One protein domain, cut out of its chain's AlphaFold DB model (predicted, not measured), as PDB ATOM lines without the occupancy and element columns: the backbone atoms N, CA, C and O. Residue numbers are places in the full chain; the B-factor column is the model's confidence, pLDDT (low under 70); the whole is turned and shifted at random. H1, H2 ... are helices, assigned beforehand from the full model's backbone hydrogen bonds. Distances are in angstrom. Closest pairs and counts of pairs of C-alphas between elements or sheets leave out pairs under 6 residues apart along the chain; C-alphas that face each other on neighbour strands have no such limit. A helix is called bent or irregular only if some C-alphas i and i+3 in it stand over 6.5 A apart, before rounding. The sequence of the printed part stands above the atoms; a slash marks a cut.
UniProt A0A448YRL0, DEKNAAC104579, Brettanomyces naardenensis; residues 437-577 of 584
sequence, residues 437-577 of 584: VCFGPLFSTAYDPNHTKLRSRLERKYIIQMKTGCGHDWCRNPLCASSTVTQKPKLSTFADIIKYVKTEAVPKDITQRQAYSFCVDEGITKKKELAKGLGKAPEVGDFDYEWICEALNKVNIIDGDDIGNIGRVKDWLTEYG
ATOM      1  N   VAL A 437      16.447 -21.842 -48.946       87.75
ATOM      2  CA  VAL A 437      17.400 -22.809 -48.371       87.75
ATOM      3  C   VAL A 437      17.599 -24.030 -49.272       87.75
ATOM      4  O   VAL A 437      18.726 -24.461 -49.499       87.75
ATOM      5  N   CYS A 438      16.523 -24.578 -49.847       86.75
ATOM      6  CA  CYS A 438      16.632 -25.717 -50.765       86.75
ATOM      7  C   CYS A 438      17.288 -25.329 -52.099       86.75
ATOM      8  O   CYS A 438      17.948 -26.168 -52.724       86.75
ATOM      9  N   PHE A 439      17.091 -24.078 -52.523       88.69
ATOM     10  CA  PHE A 439      17.612 -23.535 -53.771       88.69
ATOM     11  C   PHE A 439      19.022 -22.960 -53.665       88.69
ATOM     12  O   PHE A 439      19.737 -22.997 -54.657       88.69
ATOM     13  N   GLY A 440      19.458 -22.489 -52.494       85.94
ATOM     14  CA  GLY A 440      20.780 -21.883 -52.289       85.94
ATOM     15  C   GLY A 440      21.947 -22.678 -52.901       85.94
ATOM     16  O   GLY A 440      22.707 -22.107 -53.677       85.94
ATOM     17  N   PRO A 441      22.049 -24.006 -52.691       85.56
ATOM     18  CA  PRO A 441      23.104 -24.829 -53.303       85.56
ATOM     19  C   PRO A 441      23.041 -24.925 -54.839       85.56
ATOM     20  O   PRO A 441      23.998 -25.343 -55.486       85.56
ATOM     21  N   LEU A 442      21.889 -24.602 -55.424       85.44
ATOM     22  CA  LEU A 442      21.618 -24.595 -56.863       85.44
ATOM     23  C   LEU A 442      21.629 -23.174 -57.437       85.44
ATOM     24  O   LEU A 442      21.415 -23.000 -58.638       85.44
ATOM     25  N   PHE A 443      21.878 -22.152 -56.622       84.75
ATOM     26  CA  PHE A 443      21.955 -20.780 -57.087       84.75
ATOM     27  C   PHE A 443      23.274 -20.540 -57.828       84.75
ATOM     28  O   PHE A 443      24.321 -21.090 -57.488       84.75
ATOM     29  N   SER A 444      23.210 -19.779 -58.913       84.44
ATOM     30  CA  SER A 444      24.385 -19.234 -59.591       84.44
ATOM     31  C   SER A 444      23.979 -17.935 -60.255       84.44
ATOM     32  O   SER A 444      22.873 -17.828 -60.781       84.44
ATOM     33  N   THR A 445      24.894 -16.977 -60.237       82.62
ATOM     34  CA  THR A 445      24.764 -15.678 -60.896       82.62
ATOM     35  C   THR A 445      25.081 -15.742 -62.393       82.62
ATOM     36  O   THR A 445      24.899 -14.756 -63.100       82.62
ATOM     37  N   ALA A 446      25.553 -16.886 -62.904       82.81
ATOM     38  CA  ALA A 446      25.885 -17.046 -64.315       82.81
ATOM     39  C   ALA A 446      24.623 -17.098 -65.195       82.81
ATOM     40  O   ALA A 446      23.714 -17.887 -64.935       82.81
ATOM     41  N   TYR A 447      24.613 -16.314 -66.278       78.19
ATOM     42  CA  TYR A 447      23.535 -16.305 -67.269       78.19
ATOM     43  C   TYR A 447      23.415 -17.678 -67.964       78.19
ATOM     44  O   TYR A 447      24.364 -18.154 -68.594       78.19
ATOM     45  N   ASP A 448      22.263 -18.338 -67.809       79.50
ATOM     46  CA  ASP A 448      21.956 -19.669 -68.362       79.50
ATOM     47  C   ASP A 448      20.500 -19.711 -68.869       79.50
ATOM     48  O   ASP A 448      19.612 -20.193 -68.158       79.50
ATOM     49  N   PRO A 449      20.236 -19.189 -70.083       77.44
ATOM     50  CA  PRO A 449      18.884 -19.049 -70.631       77.44
ATOM     51  C   PRO A 449      18.207 -20.394 -70.939       77.44
ATOM     52  O   PRO A 449      16.987 -20.482 -70.899       77.44
ATOM     53  N   ASN A 450      18.987 -21.458 -71.177       78.25
ATOM     54  CA  ASN A 450      18.472 -22.805 -71.457       78.25
ATOM     55  C   ASN A 450      18.457 -23.715 -70.210       78.25
ATOM     56  O   ASN A 450      18.171 -24.905 -70.322       78.25
ATOM     57  N   HIS A 451      18.820 -23.195 -69.028       81.56
ATOM     58  CA  HIS A 451      18.876 -23.924 -67.749       81.56
ATOM     59  C   HIS A 451      19.711 -25.223 -67.754       81.56
ATOM     60  O   HIS A 451      19.554 -26.095 -66.893       81.56
ATOM     61  N   THR A 452      20.649 -25.360 -68.690       83.00
ATOM     62  CA  THR A 452      21.478 -26.567 -68.858       83.00
ATOM     63  C   THR A 452      22.482 -26.748 -67.718       83.00
ATOM     64  O   THR A 452      22.705 -27.862 -67.234       83.00
ATOM     65  N   LYS A 453      23.054 -25.651 -67.211       85.19
ATOM     66  CA  LYS A 453      23.970 -25.662 -66.062       85.19
ATOM     67  C   LYS A 453      23.202 -25.824 -64.758       85.19
ATOM     68  O   LYS A 453      23.716 -26.425 -63.814       85.19
ATOM     69  N   LEU A 454      21.977 -25.300 -64.673       85.62
ATOM     70  CA  LEU A 454      21.074 -25.587 -63.553       85.62
ATOM     71  C   LEU A 454      20.745 -27.086 -63.488       85.62
ATOM     72  O   LEU A 454      20.867 -27.681 -62.416       85.62
ATOM     73  N   ARG A 455      20.450 -27.711 -64.636       85.81
ATOM     74  CA  ARG A 455      20.248 -29.163 -64.750       85.81
ATOM     75  C   ARG A 455      21.427 -29.956 -64.224       85.81
ATOM     76  O   ARG A 455      21.266 -30.804 -63.354       85.81
ATOM     77  N   SER A 456      22.618 -29.659 -64.736       86.00
ATOM     78  CA  SER A 456      23.837 -30.378 -64.369       86.00
ATOM     79  C   SER A 456      24.120 -30.290 -62.864       86.00
ATOM     80  O   SER A 456      24.501 -31.281 -62.240       86.00
ATOM     81  N   ARG A 457      23.857 -29.134 -62.238       88.38
ATOM     82  CA  ARG A 457      23.978 -28.962 -60.780       88.38
ATOM     83  C   ARG A 457      22.952 -29.783 -60.004       88.38
ATOM     84  O   ARG A 457      23.296 -30.363 -58.975       88.38
ATOM     85  N   LEU A 458      21.724 -29.873 -60.507       87.06
ATOM     86  CA  LEU A 458      20.668 -30.693 -59.918       87.06
ATOM     87  C   LEU A 458      20.998 -32.196 -60.020       87.06
ATOM     88  O   LEU A 458      20.904 -32.908 -59.019       87.06
ATOM     89  N   GLU A 459      21.483 -32.659 -61.178       87.75
ATOM     90  CA  GLU A 459      21.976 -34.032 -61.379       87.75
ATOM     91  C   GLU A 459      23.139 -34.347 -60.427       87.75
ATOM     92  O   GLU A 459      23.108 -35.346 -59.707       87.75
ATOM     93  N   ARG A 460      24.137 -33.454 -60.344       88.62
ATOM     94  CA  ARG A 460      25.281 -33.601 -59.432       88.62
ATOM     95  C   ARG A 460      24.835 -33.723 -57.975       88.62
ATOM     96  O   ARG A 460      25.361 -34.570 -57.255       88.62
ATOM     97  N   LYS A 461      23.859 -32.919 -57.542       88.12
ATOM     98  CA  LYS A 461      23.319 -32.961 -56.176       88.12
ATOM     99  C   LYS A 461      22.690 -34.320 -55.857       88.12
ATOM    100  O   LYS A 461      22.996 -34.891 -54.812       88.12
ATOM    101  N   TYR A 462      21.868 -34.866 -56.753       87.75
ATOM    102  CA  TYR A 462      21.260 -36.187 -56.557       87.75
ATOM    103  C   TYR A 462      22.282 -37.326 -56.569       87.75
ATOM    104  O   TYR A 462      22.185 -38.231 -55.743       87.75
ATOM    105  N   ILE A 463      23.284 -37.269 -57.453       88.19
ATOM    106  CA  ILE A 463      24.355 -38.276 -57.505       88.19
ATOM    107  C   ILE A 463      25.130 -38.305 -56.183       88.19
ATOM    108  O   ILE A 463      25.366 -39.381 -55.640       88.19
ATOM    109  N   ILE A 464      25.489 -37.139 -55.636       88.12
ATOM    110  CA  ILE A 464      26.165 -37.046 -54.333       88.12
ATOM    111  C   ILE A 464      25.254 -37.608 -53.231       88.12
ATOM    112  O   ILE A 464      25.667 -38.479 -52.470       88.12
ATOM    113  N   GLN A 465      23.982 -37.204 -53.195       89.69
ATOM    114  CA  GLN A 465      23.027 -37.670 -52.185       89.69
ATOM    115  C   GLN A 465      22.825 -39.197 -52.194       89.69
ATOM    116  O   GLN A 465      22.716 -39.805 -51.131       89.69
ATOM    117  N   MET A 466      22.798 -39.832 -53.367       86.31
ATOM    118  CA  MET A 466      22.621 -41.285 -53.483       86.31
ATOM    119  C   MET A 466      23.918 -42.085 -53.354       86.31
ATOM    120  O   MET A 466      23.852 -43.249 -52.978       86.31
ATOM    121  N   LYS A 467      25.083 -41.496 -53.650       88.06
ATOM    122  CA  LYS A 467      26.379 -42.183 -53.539       88.06
ATOM    123  C   LYS A 467      26.991 -42.047 -52.148       88.06
ATOM    124  O   LYS A 467      27.355 -43.045 -51.543       88.06
ATOM    125  N   THR A 468      27.168 -40.814 -51.678       87.19
ATOM    126  CA  THR A 468      27.843 -40.524 -50.404       87.19
ATOM    127  C   THR A 468      26.845 -40.330 -49.272       87.19
ATOM    128  O   THR A 468      27.154 -40.631 -48.126       87.19
ATOM    129  N   GLY A 469      25.635 -39.857 -49.589       85.25
ATOM    130  CA  GLY A 469      24.639 -39.522 -48.578       85.25
ATOM    131  C   GLY A 469      24.923 -38.194 -47.887       85.25
ATOM    132  O   GLY A 469      25.890 -37.501 -48.201       85.25
ATOM    133  N   CYS A 470      24.030 -37.809 -46.976       86.00
ATOM    134  CA  CYS A 470      24.171 -36.584 -46.188       86.00
ATOM    135  C   CYS A 470      24.977 -36.780 -44.897       86.00
ATOM    136  O   CYS A 470      25.227 -35.791 -44.220       86.00
ATOM    137  N   GLY A 471      25.343 -38.015 -44.534       84.19
ATOM    138  CA  GLY A 471      26.159 -38.323 -43.352       84.19
ATOM    139  C   GLY A 471      25.441 -38.207 -42.004       84.19
ATOM    140  O   GLY A 471      26.115 -38.116 -40.989       84.19
ATOM    141  N   HIS A 472      24.103 -38.181 -41.984       85.56
ATOM    142  CA  HIS A 472      23.312 -38.011 -40.760       85.56
ATOM    143  C   HIS A 472      22.282 -39.135 -40.588       85.56
ATOM    144  O   HIS A 472      21.511 -39.402 -41.515       85.56
ATOM    145  N   ASP A 473      22.214 -39.714 -39.387       84.12
ATOM    146  CA  ASP A 473      21.389 -40.897 -39.074       84.12
ATOM    147  C   ASP A 473      19.888 -40.590 -38.945       84.12
ATOM    148  O   ASP A 473      19.030 -41.442 -39.176       84.12
ATOM    149  N   TRP A 474      19.543 -39.339 -38.635       84.25
ATOM    150  CA  TRP A 474      18.157 -38.867 -38.571       84.25
ATOM    151  C   TRP A 474      17.535 -38.632 -39.957       84.25
ATOM    152  O   TRP A 474      16.347 -38.315 -40.062       84.25
ATOM    153  N   CYS A 475      18.306 -38.776 -41.041       86.06
ATOM    154  CA  CYS A 475      17.810 -38.563 -42.393       86.06
ATOM    155  C   CYS A 475      16.782 -39.633 -42.785       86.06
ATOM    156  O   CYS A 475      17.089 -40.820 -42.870       86.06
ATOM    157  N   ARG A 476      15.559 -39.196 -43.104       83.69
ATOM    158  CA  ARG A 476      14.457 -40.067 -43.562       83.69
ATOM    159  C   ARG A 476      14.172 -39.962 -45.065       83.69
ATOM    160  O   ARG A 476      13.070 -40.256 -45.523       83.69
ATOM    161  N   ASN A 477      15.131 -39.482 -45.859       86.62
ATOM    162  CA  ASN A 477      14.949 -39.319 -47.304       86.62
ATOM    163  C   ASN A 477      15.226 -40.642 -48.048       86.62
ATOM    164  O   ASN A 477      16.357 -41.116 -47.991       86.62
ATOM    165  N   PRO A 478      14.276 -41.239 -48.789       84.44
ATOM    166  CA  PRO A 478      14.505 -42.514 -49.484       84.44
ATOM    167  C   PRO A 478      15.598 -42.445 -50.565       84.44
ATOM    168  O   PRO A 478      16.237 -43.453 -50.850       84.44
ATOM    169  N   LEU A 479      15.867 -41.261 -51.133       85.06
ATOM    170  CA  LEU A 479      16.916 -41.045 -52.145       85.06
ATOM    171  C   LEU A 479      18.271 -40.638 -51.540       85.06
ATOM    172  O   LEU A 479      19.056 -39.941 -52.187       85.06
ATOM    173  N   CYS A 480      18.534 -40.988 -50.282       87.19
ATOM    174  CA  CYS A 480      19.797 -40.705 -49.604       87.19
ATOM    175  C   CYS A 480      20.477 -42.003 -49.167       87.19
ATOM    176  O   CYS A 480      19.845 -42.848 -48.531       87.19
ATOM    177  N   ALA A 481      21.778 -42.144 -49.447       85.69
ATOM    178  CA  ALA A 481      22.550 -43.310 -49.008       85.69
ATOM    179  C   ALA A 481      22.508 -43.483 -47.481       85.69
ATOM    180  O   ALA A 481      22.192 -44.574 -47.006       85.69
ATOM    181  N   SER A 482      22.711 -42.391 -46.732       84.38
ATOM    182  CA  SER A 482      22.711 -42.360 -45.258       84.38
ATOM    183  C   SER A 482      21.327 -42.505 -44.615       84.38
ATOM    184  O   SER A 482      21.217 -42.463 -43.400       84.38
ATOM    185  N   SER A 483      20.252 -42.623 -45.401       82.00
ATOM    186  CA  SER A 483      18.900 -42.721 -44.849       82.00
ATOM    187  C   SER A 483      18.648 -44.059 -44.165       82.00
ATOM    188  O   SER A 483      19.068 -45.106 -44.658       82.00
ATOM    189  N   THR A 484      17.888 -44.034 -43.077       76.75
ATOM    190  CA  THR A 484      17.457 -45.227 -42.330       76.75
ATOM    191  C   THR A 484      16.182 -45.867 -42.893       76.75
ATOM    192  O   THR A 484      15.743 -46.912 -42.418       76.75
ATOM    193  N   VAL A 485      15.580 -45.278 -43.933       78.88
ATOM    194  CA  VAL A 485      14.334 -45.771 -44.546       78.88
ATOM    195  C   VAL A 485      14.585 -47.015 -45.402       78.88
ATOM    196  O   VAL A 485      15.511 -47.051 -46.209       78.88
ATOM    197  N   THR A 486      13.714 -48.021 -45.268       66.25
ATOM    198  CA  THR A 486      13.799 -49.323 -45.959       66.25
ATOM    199  C   THR A 486      13.346 -49.287 -47.424       66.25
ATOM    200  O   THR A 486      13.760 -50.122 -48.224       66.25
ATOM    201  N   GLN A 487      12.535 -48.300 -47.811       67.69
ATOM    202  CA  GLN A 487      12.046 -48.090 -49.181       67.69
ATOM    203  C   GLN A 487      13.079 -47.352 -50.055       67.69
ATOM    204  O   GLN A 487      12.837 -46.231 -50.506       67.69
ATOM    205  N   LYS A 488      14.249 -47.956 -50.278       68.81
ATOM    206  CA  LYS A 488      15.258 -47.428 -51.212       68.81
ATOM    207  C   LYS A 488      15.106 -48.077 -52.594       68.81
ATOM    208  O   LYS A 488      14.837 -49.279 -52.665       68.81
ATOM    209  N   PRO A 489      15.307 -47.337 -53.698       69.75
ATOM    210  CA  PRO A 489      15.456 -47.961 -55.008       69.75
ATOM    211  C   PRO A 489      16.665 -48.910 -54.978       69.75
ATOM    212  O   PRO A 489      17.734 -48.541 -54.489       69.75
ATOM    213  N   LYS A 490      16.493 -50.148 -55.462       66.69
ATOM    214  CA  LYS A 490      17.556 -51.167 -55.519       66.69
ATOM    215  C   LYS A 490      18.573 -50.802 -56.607       66.69
ATOM    216  O   LYS A 490      18.549 -51.360 -57.697       66.69
ATOM    217  N   LEU A 491      19.432 -49.832 -56.320       72.50
ATOM    218  CA  LEU A 491      20.508 -49.379 -57.199       72.50
ATOM    219  C   LEU A 491      21.830 -49.883 -56.618       72.50
ATOM    220  O   LEU A 491      22.231 -49.453 -55.538       72.50
ATOM    221  N   SER A 492      22.476 -50.830 -57.297       66.06
ATOM    222  CA  SER A 492      23.691 -51.494 -56.807       66.06
ATOM    223  C   SER A 492      24.977 -50.893 -57.374       66.06
ATOM    224  O   SER A 492      26.005 -50.936 -56.700       66.06
ATOM    225  N   THR A 493      24.947 -50.305 -58.575       80.81
ATOM    226  CA  THR A 493      26.146 -49.736 -59.211       80.81
ATOM    227  C   THR A 493      26.065 -48.224 -59.416       80.81
ATOM    228  O   THR A 493      24.996 -47.625 -59.531       80.81
ATOM    229  N   PHE A 494      27.232 -47.580 -59.508       80.69
ATOM    230  CA  PHE A 494      27.330 -46.144 -59.789       80.69
ATOM    231  C   PHE A 494      26.731 -45.764 -61.156       80.69
ATOM    232  O   PHE A 494      26.150 -44.686 -61.295       80.69
ATOM    233  N   ALA A 495      26.829 -46.653 -62.149       81.56
ATOM    234  CA  ALA A 495      26.222 -46.459 -63.463       81.56
ATOM    235  C   ALA A 495      24.685 -46.460 -63.384       81.56
ATOM    236  O   ALA A 495      24.042 -45.608 -64.002       81.56
ATOM    237  N   ASP A 496      24.108 -47.340 -62.562       83.19
ATOM    238  CA  ASP A 496      22.659 -47.408 -62.347       83.19
ATOM    239  C   ASP A 496      22.133 -46.144 -61.663       83.19
ATOM    240  O   ASP A 496      21.099 -45.612 -62.064       83.19
ATOM    241  N   ILE A 497      22.879 -45.602 -60.691       81.75
ATOM    242  CA  ILE A 497      22.541 -44.332 -60.030       81.75
ATOM    243  C   ILE A 497      22.504 -43.188 -61.053       81.75
ATOM    244  O   ILE A 497      21.546 -42.419 -61.077       81.75
ATOM    245  N   ILE A 498      23.509 -43.068 -61.926       84.12
ATOM    246  CA  ILE A 498      23.538 -42.010 -62.952       84.12
ATOM    247  C   ILE A 498      22.365 -42.157 -63.924       84.12
ATOM    248  O   ILE A 498      21.734 -41.155 -64.276       84.12
ATOM    249  N   LYS A 499      22.073 -43.387 -64.358       85.06
ATOM    250  CA  LYS A 499      20.951 -43.673 -65.253       85.06
ATOM    251  C   LYS A 499      19.636 -43.245 -64.604       85.06
ATOM    252  O   LYS A 499      18.926 -42.440 -65.194       85.06
ATOM    253  N   TYR A 500      19.397 -43.673 -63.365       84.81
ATOM    254  CA  TYR A 500      18.212 -43.324 -62.581       84.81
ATOM    255  C   TYR A 500      18.044 -41.808 -62.403       84.81
ATOM    256  O   TYR A 500      16.956 -41.275 -62.612       84.81
ATOM    257  N   VAL A 501      19.120 -41.079 -62.080       83.62
ATOM    258  CA  VAL A 501      19.058 -39.614 -61.932       83.62
ATOM    259  C   VAL A 501      18.608 -38.942 -63.225       83.62
ATOM    260  O   VAL A 501      17.756 -38.058 -63.187       83.62
ATOM    261  N   LYS A 502      19.165 -39.361 -64.365       81.69
ATOM    262  CA  LYS A 502      18.896 -38.740 -65.668       81.69
ATOM    263  C   LYS A 502      17.534 -39.102 -66.259       81.69
ATOM    264  O   LYS A 502      17.049 -38.352 -67.105       81.69
ATOM    265  N   THR A 503      16.961 -40.245 -65.883       79.00
ATOM    266  CA  THR A 503      15.683 -40.729 -66.427       79.00
ATOM    267  C   THR A 503      14.497 -40.494 -65.501       79.00
ATOM    268  O   THR A 503      13.419 -40.197 -66.000       79.00
ATOM    269  N   GLU A 504      14.678 -40.622 -64.183       77.56
ATOM    270  CA  GLU A 504      13.575 -40.626 -63.207       77.56
ATOM    271  C   GLU A 504      13.632 -39.481 -62.188       77.56
ATOM    272  O   GLU A 504      12.588 -38.941 -61.832       77.56
ATOM    273  N   ALA A 505      14.818 -39.078 -61.710       74.88
ATOM    274  CA  ALA A 505      14.914 -38.064 -60.646       74.88
ATOM    275  C   ALA A 505      14.942 -36.611 -61.159       74.88
ATOM    276  O   ALA A 505      14.590 -35.686 -60.420       74.88
ATOM    277  N   VAL A 506      15.408 -36.400 -62.394       79.38
ATOM    278  CA  VAL A 506      15.571 -35.078 -63.013       79.38
ATOM    279  C   VAL A 506      14.833 -35.050 -64.352       79.38
ATOM    280  O   VAL A 506      15.239 -35.766 -65.271       79.38
ATOM    281  N   PRO A 507      13.773 -34.235 -64.501       72.94
ATOM    282  CA  PRO A 507      13.034 -34.156 -65.754       72.94
ATOM    283  C   PRO A 507      13.888 -33.561 -66.878       72.94
ATOM    284  O   PRO A 507      14.850 -32.821 -66.644       72.94
ATOM    285  N   LYS A 508      13.517 -33.881 -68.125       71.12
ATOM    286  CA  LYS A 508      14.175 -33.298 -69.302       71.12
ATOM    287  C   LYS A 508      13.948 -31.785 -69.378       71.12
ATOM    288  O   LYS A 508      14.915 -31.068 -69.629       71.12
ATOM    289  N   ASP A 509      12.727 -31.348 -69.062       72.94
ATOM    290  CA  ASP A 509      12.336 -29.945 -68.961       72.94
ATOM    291  C   ASP A 509      12.225 -29.524 -67.494       72.94
ATOM    292  O   ASP A 509      11.396 -30.022 -66.736       72.94
ATOM    293  N   ILE A 510      13.080 -28.589 -67.088       71.94
ATOM    294  CA  ILE A 510      13.198 -28.132 -65.693       71.94
ATOM    295  C   ILE A 510      12.102 -27.134 -65.309       71.94
ATOM    296  O   ILE A 510      11.839 -26.911 -64.131       71.94
ATOM    297  N   THR A 511      11.454 -26.542 -66.307       67.50
ATOM    298  CA  THR A 511      10.374 -25.565 -66.147       67.50
ATOM    299  C   THR A 511       9.053 -26.204 -65.720       67.50
ATOM    300  O   THR A 511       8.158 -25.503 -65.251       67.50
ATOM    301  N   GLN A 512       8.913 -27.529 -65.839       67.81
ATOM    302  CA  GLN A 512       7.753 -28.242 -65.316       67.81
ATOM    303  C   GLN A 512       7.896 -28.422 -63.803       67.81
ATOM    304  O   GLN A 512       8.823 -29.073 -63.318       67.81
ATOM    305  N   ARG A 513       6.955 -27.845 -63.046       62.44
ATOM    306  CA  ARG A 513       6.934 -27.931 -61.582       62.44
ATOM    307  C   ARG A 513       6.747 -29.392 -61.166       62.44
ATOM    308  O   ARG A 513       5.664 -29.953 -61.310       62.44
ATOM    309  N   GLN A 514       7.809 -29.999 -60.645       69.44
ATOM    310  CA  GLN A 514       7.817 -31.384 -60.184       69.44
ATOM    311  C   GLN A 514       8.302 -31.480 -58.742       69.44
ATOM    312  O   GLN A 514       8.911 -30.566 -58.187       69.44
ATOM    313  N   ALA A 515       7.994 -32.608 -58.114       77.38
ATOM    314  CA  ALA A 515       8.316 -32.831 -56.721       77.38
ATOM    315  C   ALA A 515       9.765 -33.326 -56.575       77.38
ATOM    316  O   ALA A 515      10.105 -34.415 -57.037       77.38
ATOM    317  N   TYR A 516      10.612 -32.548 -55.901       85.69
ATOM    318  CA  TYR A 516      12.014 -32.898 -55.641       85.69
ATOM    319  C   TYR A 516      12.159 -33.618 -54.295       85.69
ATOM    320  O   TYR A 516      11.293 -33.509 -53.433       85.69
ATOM    321  N   SER A 517      13.252 -34.352 -54.087       86.75
ATOM    322  CA  SER A 517      13.504 -35.088 -52.836       86.75
ATOM    323  C   SER A 517      14.939 -34.872 -52.353       86.75
ATOM    324  O   SER A 517      15.780 -35.775 -52.384       86.75
ATOM    325  N   PHE A 518      15.228 -33.648 -51.905       88.56
ATOM    326  CA  PHE A 518      16.527 -33.303 -51.321       88.56
ATOM    327  C   PHE A 518      16.551 -33.574 -49.820       88.56
ATOM    328  O   PHE A 518      15.522 -33.451 -49.152       88.56
ATOM    329  N   CYS A 519      17.725 -33.899 -49.280       89.06
ATOM    330  CA  CYS A 519      17.956 -33.886 -47.839       89.06
ATOM    331  C   CYS A 519      17.754 -32.471 -47.270       89.06
ATOM    332  O   CYS A 519      18.022 -31.474 -47.945       89.06
ATOM    333  N   VAL A 520      17.239 -32.409 -46.046       87.81
ATOM    334  CA  VAL A 520      16.901 -31.188 -45.296       87.81
ATOM    335  C   VAL A 520      17.447 -31.310 -43.876       87.81
ATOM    336  O   VAL A 520      17.910 -32.383 -43.511       87.81
ATOM    337  N   ASP A 521      17.363 -30.239 -43.092       87.88
ATOM    338  CA  ASP A 521      17.837 -30.179 -41.703       87.88
ATOM    339  C   ASP A 521      17.040 -31.097 -40.752       87.88
ATOM    340  O   ASP A 521      15.898 -31.486 -41.040       87.88
ATOM    341  N   GLU A 522      17.603 -31.385 -39.574       85.88
ATOM    342  CA  GLU A 522      16.975 -32.226 -38.544       85.88
ATOM    343  C   GLU A 522      15.608 -31.675 -38.119       85.88
ATOM    344  O   GLU A 522      14.606 -32.392 -38.144       85.88
ATOM    345  N   GLY A 523      15.539 -30.372 -37.819       85.12
ATOM    346  CA  GLY A 523      14.299 -29.718 -37.397       85.12
ATOM    347  C   GLY A 523      13.191 -29.806 -38.450       85.12
ATOM    348  O   GLY A 523      12.036 -30.049 -38.117       85.12
ATOM    349  N   ILE A 524      13.528 -29.690 -39.737       87.25
ATOM    350  CA  ILE A 524      12.547 -29.836 -40.826       87.25
ATOM    351  C   ILE A 524      12.116 -31.296 -40.985       87.25
ATOM    352  O   ILE A 524      10.943 -31.558 -41.247       87.25
ATOM    353  N   THR A 525      13.031 -32.247 -40.788       86.69
ATOM    354  CA  THR A 525      12.714 -33.680 -40.823       86.69
ATOM    355  C   THR A 525      11.749 -34.058 -39.698       86.69
ATOM    356  O   THR A 525      10.736 -34.700 -39.971       86.69
ATOM    357  N   LYS A 526      11.993 -33.590 -38.465       85.00
ATOM    358  CA  LYS A 526      11.077 -33.756 -37.321       85.00
ATOM    359  C   LYS A 526       9.706 -33.135 -37.607       85.00
ATOM    360  O   LYS A 526       8.692 -33.826 -37.536       85.00
ATOM    361  N   LYS A 527       9.672 -31.867 -38.037       87.25
ATOM    362  CA  LYS A 527       8.421 -31.167 -38.376       87.25
ATOM    363  C   LYS A 527       7.634 -31.852 -39.496       87.25
ATOM    364  O   LYS A 527       6.413 -31.887 -39.443       87.25
ATOM    365  N   LYS A 528       8.302 -32.431 -40.497       87.69
ATOM    366  CA  LYS A 528       7.642 -33.193 -41.568       87.69
ATOM    367  C   LYS A 528       6.931 -34.437 -41.041       87.69
ATOM    368  O   LYS A 528       5.830 -34.750 -41.489       87.69
ATOM    369  N   GLU A 529       7.563 -35.174 -40.137       84.94
ATOM    370  CA  GLU A 529       6.950 -36.367 -39.551       84.94
ATOM    371  C   GLU A 529       5.753 -35.985 -38.672       84.94
ATOM    372  O   GLU A 529       4.701 -36.613 -38.788       84.94
ATOM    373  N   LEU A 530       5.857 -34.882 -37.919       85.38
ATOM    374  CA  LEU A 530       4.722 -34.290 -37.204       85.38
ATOM    375  C   LEU A 530       3.595 -33.874 -38.162       85.38
ATOM    376  O   LEU A 530       2.448 -34.238 -37.931       85.38
ATOM    377  N   ALA A 531       3.900 -33.206 -39.281       86.38
ATOM    378  CA  ALA A 531       2.903 -32.807 -40.282       86.38
ATOM    379  C   ALA A 531       2.123 -34.008 -40.844       86.38
ATOM    380  O   ALA A 531       0.903 -33.951 -40.997       86.38
ATOM    381  N   LYS A 532       2.817 -35.119 -41.129       84.81
ATOM    382  CA  LYS A 532       2.183 -36.367 -41.585       84.81
ATOM    383  C   LYS A 532       1.300 -37.005 -40.515       84.81
ATOM    384  O   LYS A 532       0.286 -37.602 -40.868       84.81
ATOM    385  N   GLY A 533       1.711 -36.936 -39.249       83.62
ATOM    386  CA  GLY A 533       0.918 -37.416 -38.117       83.62
ATOM    387  C   GLY A 533      -0.347 -36.581 -37.928       83.62
ATOM    388  O   GLY A 533      -1.447 -37.126 -37.905       83.62
ATOM    389  N   LEU A 534      -0.196 -35.255 -37.903       82.25
ATOM    390  CA  LEU A 534      -1.282 -34.285 -37.745       82.25
ATOM    391  C   LEU A 534      -2.319 -34.366 -38.867       82.25
ATOM    392  O   LEU A 534      -3.512 -34.333 -38.592       82.25
ATOM    393  N   GLY A 535      -1.890 -34.551 -40.119       75.00
ATOM    394  CA  GLY A 535      -2.812 -34.697 -41.248       75.00
ATOM    395  C   GLY A 535      -3.715 -35.938 -41.178       75.00
ATOM    396  O   GLY A 535      -4.689 -36.015 -41.920       75.00
ATOM    397  N   LYS A 536      -3.402 -36.909 -40.307       77.25
ATOM    398  CA  LYS A 536      -4.231 -38.097 -40.044       77.25
ATOM    399  C   LYS A 536      -5.058 -37.984 -38.761       77.25
ATOM    400  O   LYS A 536      -5.889 -38.853 -38.514       77.25
ATOM    401  N   ALA A 537      -4.811 -36.971 -37.935       78.06
ATOM    402  CA  ALA A 537      -5.535 -36.778 -36.688       78.06
ATOM    403  C   ALA A 537      -6.924 -36.178 -36.973       78.06
ATOM    404  O   ALA A 537      -7.012 -35.233 -37.759       78.06
ATOM    405  N   PRO A 538      -8.001 -36.661 -36.332       71.44
ATOM    406  CA  PRO A 538      -9.362 -36.192 -36.603       71.44
ATOM    407  C   PRO A 538      -9.563 -34.700 -36.300       71.44
ATOM    408  O   PRO A 538     -10.372 -34.056 -36.947       71.44
ATOM    409  N   GLU A 539      -8.801 -34.119 -35.369       70.12
ATOM    410  CA  GLU A 539      -8.951 -32.706 -34.984       70.12
ATOM    411  C   GLU A 539      -8.287 -31.705 -35.946       70.12
ATOM    412  O   GLU A 539      -8.609 -30.519 -35.917       70.12
ATOM    413  N   VAL A 540      -7.327 -32.163 -36.760       74.12
ATOM    414  CA  VAL A 540      -6.502 -31.318 -37.651       74.12
ATOM    415  C   VAL A 540      -6.616 -31.758 -39.119       74.12
ATOM    416  O   VAL A 540      -6.259 -31.010 -40.029       74.12
ATOM    417  N   GLY A 541      -7.170 -32.945 -39.377       72.38
ATOM    418  CA  GLY A 541      -7.367 -33.509 -40.715       72.38
ATOM    419  C   GLY A 541      -8.293 -32.686 -41.617       72.38
ATOM    420  O   GLY A 541      -8.200 -32.794 -42.845       72.38
ATOM    421  N   ASP A 542      -9.109 -31.811 -41.027       81.75
ATOM    422  CA  ASP A 542      -9.980 -30.868 -41.733       81.75
ATOM    423  C   ASP A 542      -9.209 -29.764 -42.470       81.75
ATOM    424  O   ASP A 542      -9.770 -29.111 -43.348       81.75
ATOM    425  N   PHE A 543      -7.925 -29.553 -42.161       85.38
ATOM    426  CA  PHE A 543      -7.077 -28.556 -42.816       85.38
ATOM    427  C   PHE A 543      -6.239 -29.168 -43.946       85.38
ATOM    428  O   PHE A 543      -5.834 -30.336 -43.909       85.38
ATOM    429  N   ASP A 544      -5.970 -28.371 -44.982       86.25
ATOM    430  CA  ASP A 544      -5.062 -28.761 -46.064       86.25
ATOM    431  C   ASP A 544      -3.610 -28.878 -45.580       86.25
ATOM    432  O   ASP A 544      -3.173 -28.191 -44.653       86.25
ATOM    433  N   TYR A 545      -2.840 -29.755 -46.228       86.38
ATOM    434  CA  TYR A 545      -1.456 -30.047 -45.838       86.38
ATOM    435  C   TYR A 545      -0.565 -28.795 -45.876       86.38
ATOM    436  O   TYR A 545       0.344 -28.635 -45.060       86.38
ATOM    437  N   GLU A 546      -0.847 -27.881 -46.800       88.38
ATOM    438  CA  GLU A 546      -0.177 -26.599 -46.967       88.38
ATOM    439  C   GLU A 546      -0.337 -25.693 -45.741       88.38
ATOM    440  O   GLU A 546       0.646 -25.100 -45.291       88.38
ATOM    441  N   TRP A 547      -1.539 -25.642 -45.160       89.06
ATOM    442  CA  TRP A 547      -1.818 -24.891 -43.935       89.06
ATOM    443  C   TRP A 547      -1.111 -25.502 -42.726       89.06
ATOM    444  O   TRP A 547      -0.508 -24.777 -41.936       89.06
ATOM    445  N   ILE A 548      -1.100 -26.835 -42.617       88.62
ATOM    446  CA  ILE A 548      -0.361 -27.548 -41.560       88.62
ATOM    447  C   ILE A 548       1.141 -27.233 -41.651       88.62
ATOM    448  O   ILE A 548       1.800 -26.986 -40.639       88.62
ATOM    449  N   CYS A 549       1.693 -27.201 -42.867       88.06
ATOM    450  CA  CYS A 549       3.088 -26.833 -43.096       88.06
ATOM    451  C   CYS A 549       3.381 -25.384 -42.691       88.06
ATOM    452  O   CYS A 549       4.425 -25.121 -42.093       88.06
ATOM    453  N   GLU A 550       2.485 -24.443 -42.996       88.81
ATOM    454  CA  GLU A 550       2.644 -23.051 -42.574       88.81
ATOM    455  C   GLU A 550       2.613 -22.907 -41.051       88.81
ATOM    456  O   GLU A 550       3.521 -22.293 -40.483       88.81
ATOM    457  N   ALA A 551       1.647 -23.552 -40.393       89.00
ATOM    458  CA  ALA A 551       1.510 -23.552 -38.942       89.00
ATOM    459  C   ALA A 551       2.798 -24.031 -38.259       89.00
ATOM    460  O   ALA A 551       3.353 -23.345 -37.404       89.00
ATOM    461  N   LEU A 552       3.361 -25.155 -38.709       88.12
ATOM    462  CA  LEU A 552       4.608 -25.706 -38.166       88.12
ATOM    463  C   LEU A 552       5.834 -24.808 -38.392       88.12
ATOM    464  O   LEU A 552       6.827 -24.932 -37.669       88.12
ATOM    465  N   ASN A 553       5.813 -23.927 -39.393       87.44
ATOM    466  CA  ASN A 553       6.881 -22.946 -39.591       87.44
ATOM    467  C   ASN A 553       6.727 -21.716 -38.690       87.44
ATOM    468  O   ASN A 553       7.737 -21.079 -38.399       87.44
ATOM    469  N   LYS A 554       5.500 -21.375 -38.280       86.75
ATOM    470  CA  LYS A 554       5.186 -20.200 -37.455       86.75
ATOM    471  C   LYS A 554       5.171 -20.495 -35.958       86.75
ATOM    472  O   LYS A 554       5.546 -19.631 -35.174       86.75
ATOM    473  N   VAL A 555       4.765 -21.699 -35.568       86.62
ATOM    474  CA  VAL A 555       4.704 -22.126 -34.169       86.62
ATOM    475  C   VAL A 555       6.099 -22.500 -33.660       86.62
ATOM    476  O   VAL A 555       6.861 -23.214 -34.322       86.62
ATOM    477  N   ASN A 556       6.414 -22.040 -32.448       81.12
ATOM    478  CA  ASN A 556       7.598 -22.464 -31.708       81.12
ATOM    479  C   ASN A 556       7.361 -23.866 -31.132       81.12
ATOM    480  O   ASN A 556       6.500 -24.061 -30.275       81.12
ATOM    481  N   ILE A 557       8.123 -24.838 -31.628       78.56
ATOM    482  CA  ILE A 557       8.066 -26.231 -31.180       78.56
ATOM    483  C   ILE A 557       9.058 -26.403 -30.035       78.56
ATOM    484  O   ILE A 557      10.226 -26.048 -30.188       78.56
ATOM    485  N   ILE A 558       8.587 -26.944 -28.913       76.19
ATOM    486  CA  ILE A 558       9.411 -27.243 -27.737       76.19
ATOM    487  C   ILE A 558       9.742 -28.736 -27.751       76.19
ATOM    488  O   ILE A 558       8.838 -29.566 -27.857       76.19
ATOM    489  N   ASP A 559      11.024 -29.085 -27.662       71.31
ATOM    490  CA  ASP A 559      11.459 -30.482 -27.629       71.31
ATOM    491  C   ASP A 559      10.945 -31.182 -26.353       71.31
ATOM    492  O   ASP A 559      11.147 -30.690 -25.245       71.31
ATOM    493  N   GLY A 560      10.282 -32.336 -26.508       68.38
ATOM    494  CA  GLY A 560       9.774 -33.157 -25.396       68.38
ATOM    495  C   GLY A 560       8.306 -32.936 -25.001       68.38
ATOM    496  O   GLY A 560       7.803 -33.677 -24.162       68.38
ATOM    497  N   ASP A 561       7.602 -31.978 -25.616       76.69
ATOM    498  CA  ASP A 561       6.182 -31.673 -25.357       76.69
ATOM    499  C   ASP A 561       5.315 -31.909 -26.609       76.69
ATOM    500  O   ASP A 561       4.778 -30.984 -27.222       76.69
ATOM    501  N   ASP A 562       5.209 -33.168 -27.044       71.12
ATOM    502  CA  ASP A 562       4.482 -33.520 -28.272       71.12
ATOM    503  C   ASP A 562       2.993 -33.135 -28.205       71.12
ATOM    504  O   ASP A 562       2.435 -32.658 -29.192       71.12
ATOM    505  N   ILE A 563       2.361 -33.267 -27.035       75.00
ATOM    506  CA  ILE A 563       0.939 -32.944 -26.831       75.00
ATOM    507  C   ILE A 563       0.717 -31.425 -26.873       75.00
ATOM    508  O   ILE A 563      -0.170 -30.957 -27.593       75.00
ATOM    509  N   GLY A 564       1.538 -30.637 -26.170       78.25
ATOM    510  CA  GLY A 564       1.437 -29.178 -26.191       78.25
ATOM    511  C   GLY A 564       1.761 -28.586 -27.563       78.25
ATOM    512  O   GLY A 564       1.118 -27.629 -27.995       78.25
ATOM    513  N   ASN A 565       2.689 -29.190 -28.309       79.44
ATOM    514  CA  ASN A 565       2.985 -28.786 -29.683       79.44
ATOM    515  C   ASN A 565       1.798 -29.021 -30.633       79.44
ATOM    516  O   ASN A 565       1.532 -28.172 -31.484       79.44
ATOM    517  N   ILE A 566       1.062 -30.130 -30.480       80.94
ATOM    518  CA  ILE A 566      -0.166 -30.389 -31.251       80.94
ATOM    519  C   ILE A 566      -1.227 -29.324 -30.937       80.94
ATOM    520  O   ILE A 566      -1.815 -28.771 -31.867       80.94
ATOM    521  N   GLY A 567      -1.417 -28.989 -29.656       83.06
ATOM    522  CA  GLY A 567      -2.334 -27.929 -29.219       83.06
ATOM    523  C   GLY A 567      -2.009 -26.573 -29.852       83.06
ATOM    524  O   GLY A 567      -2.851 -25.994 -30.528       83.06
ATOM    525  N   ARG A 568      -0.749 -26.124 -29.766       85.31
ATOM    526  CA  ARG A 568      -0.318 -24.839 -30.356       85.31
ATOM    527  C   ARG A 568      -0.518 -24.777 -31.871       85.31
ATOM    528  O   ARG A 568      -0.871 -23.729 -32.408       85.31
ATOM    529  N   VAL A 569      -0.271 -25.881 -32.579       85.88
ATOM    530  CA  VAL A 569      -0.502 -25.955 -34.031       85.88
ATOM    531  C   VAL A 569      -1.993 -25.884 -34.347       85.88
ATOM    532  O   VAL A 569      -2.377 -25.186 -35.285       85.88
ATOM    533  N   LYS A 570      -2.832 -26.563 -33.562       86.50
ATOM    534  CA  LYS A 570      -4.289 -26.508 -33.698       86.50
ATOM    535  C   LYS A 570      -4.820 -25.095 -33.464       86.50
ATOM    536  O   LYS A 570      -5.583 -24.620 -34.297       86.50
ATOM    537  N   ASP A 571      -4.379 -24.418 -32.408       86.25
ATOM    538  CA  ASP A 571      -4.808 -23.052 -32.084       86.25
ATOM    539  C   ASP A 571      -4.427 -22.062 -33.192       86.25
ATOM    540  O   ASP A 571      -5.232 -21.238 -33.620       86.25
ATOM    541  N   TRP A 572      -3.224 -22.202 -33.754       89.69
ATOM    542  CA  TRP A 572      -2.824 -21.388 -34.899       89.69
ATOM    543  C   TRP A 572      -3.681 -21.676 -36.142       89.69
ATOM    544  O   TRP A 572      -4.062 -20.759 -36.871       89.69
ATOM    545  N   LEU A 573      -4.010 -22.946 -36.404       87.19
ATOM    546  CA  LEU A 573      -4.832 -23.341 -37.552       87.19
ATOM    547  C   LEU A 573      -6.285 -22.881 -37.425       87.19
ATOM    548  O   LEU A 573      -6.873 -22.484 -38.426       87.19
ATOM    549  N   THR A 574      -6.870 -22.898 -36.228       84.69
ATOM    550  CA  THR A 574      -8.231 -22.385 -36.010       84.69
ATOM    551  C   THR A 574      -8.293 -20.866 -36.164       84.69
ATOM    552  O   THR A 574      -9.285 -20.332 -36.670       84.69
ATOM    553  N   GLU A 575      -7.230 -20.163 -35.782       83.00
ATOM    554  CA  GLU A 575      -7.158 -18.709 -35.872       83.00
ATOM    555  C   GLU A 575      -6.858 -18.209 -37.297       83.00
ATOM    556  O   GLU A 575      -7.502 -17.268 -37.764       83.00
ATOM    557  N   TYR A 576      -5.925 -18.848 -38.013       83.31
ATOM    558  CA  TYR A 576      -5.406 -18.348 -39.296       83.31
ATOM    559  C   TYR A 576      -5.660 -19.252 -40.503       83.31
ATOM    560  O   TYR A 576      -5.631 -18.746 -41.628       83.31
ATOM    561  N   GLY A 577      -5.862 -20.551 -40.287       83.25
ATOM    562  CA  GLY A 577      -6.045 -21.542 -41.343       83.25
ATOM    563  C   GLY A 577      -7.468 -21.580 -41.896       83.25
ATOM    564  O   GLY A 577      -8.406 -21.055 -41.295       83.25
TER     565      GLY A 577
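What this domain is: This is residues 437 to 577 of the 584 residues of the protein "DEKNAAC104579" of Brettanomyces naardenensis (UniProt A0A448YRL0). Two separate lobes of crossed helices are joined by an extended link: one lobe holds H1, H2 and H3 with the long loop of residues 468 to 493, the other holds H4, H5 and H6. In the first lobe H3 packs across H2; in the second, H5 is the middle helix, with H4 and H6 each packing on it. The printed part has 141 residues with six named helices, H1 to H6 in order along the chain, and no named strand; the class is all helix. The whole is loose, with a radius of gyration of the C-alphas of 18.0 A, and its C-alphas span 48 by 35 by 23 A.

How they stand to each other: H2, residues 452 to 467, is the longest helix. It touches H3, residues 494 to 505, at a steep tilt of 53 degrees, opposite ways; their closest C-alphas, those of Glu 459 and Val 501, are 6.3 A apart. With residues 454 to 458 alone, H2 only just touches H1, residues 437 to 442, with 3 pairs of C-alphas within 8 A, the closest being Leu 442 and Arg 457 at 6.3 A. Their steep tilt of 68 degrees is only just short of about perpendicular, and they run opposite ways. H5, residues 545 to 554, touches H4, residues 522 to 534, at a steep tilt of 46 degrees, opposite ways; their closest C-alphas, those of Ala 531 and Ile 548, are 6.3 A apart. H6, residues 562 to 576, touches H5 with residues 569 to 573 alone, the closest C-alphas being those of Ala 551 and Val 569 at 5.8 A; at 73 degrees they are only just about perpendicular. H4 and H6 are close but not clearly touching, with the C-alphas of Leu 534 and Ile 566 closest at 7.7 A. H3 and H4 are apart. Each O i to N i+4 pair is within hydrogen-bond range in H2, H3, H4, H5 and H6; H1 has 0 of 2, and 1 of 3 O i to N i+3 pairs.

Where its parts are: H2 is 22.4 A long, from C-alpha 452 at (21.478, -26.567, -68.858). H6 is 21.2 A long and ends with C-alpha 576 at (-5.406, -18.348, -39.296). H4 is 18.4 A, H3 14.8 A, H5 14.5 A and H1 9.6 A. H1 is irregular: C-alphas 438 and 441 are 7.0 A apart.

The domain as a whole: The two C-alphas farthest apart, those of Ala 495 and Glu 575, are 51.4 A apart. The links H2 to H3 and H3 to H4 are long, with 26 and 16 residues. The printed part has no cut. Its mean pLDDT is 82.0, with residues 486 to 490, 492, 511 to 514 and 560 under 70.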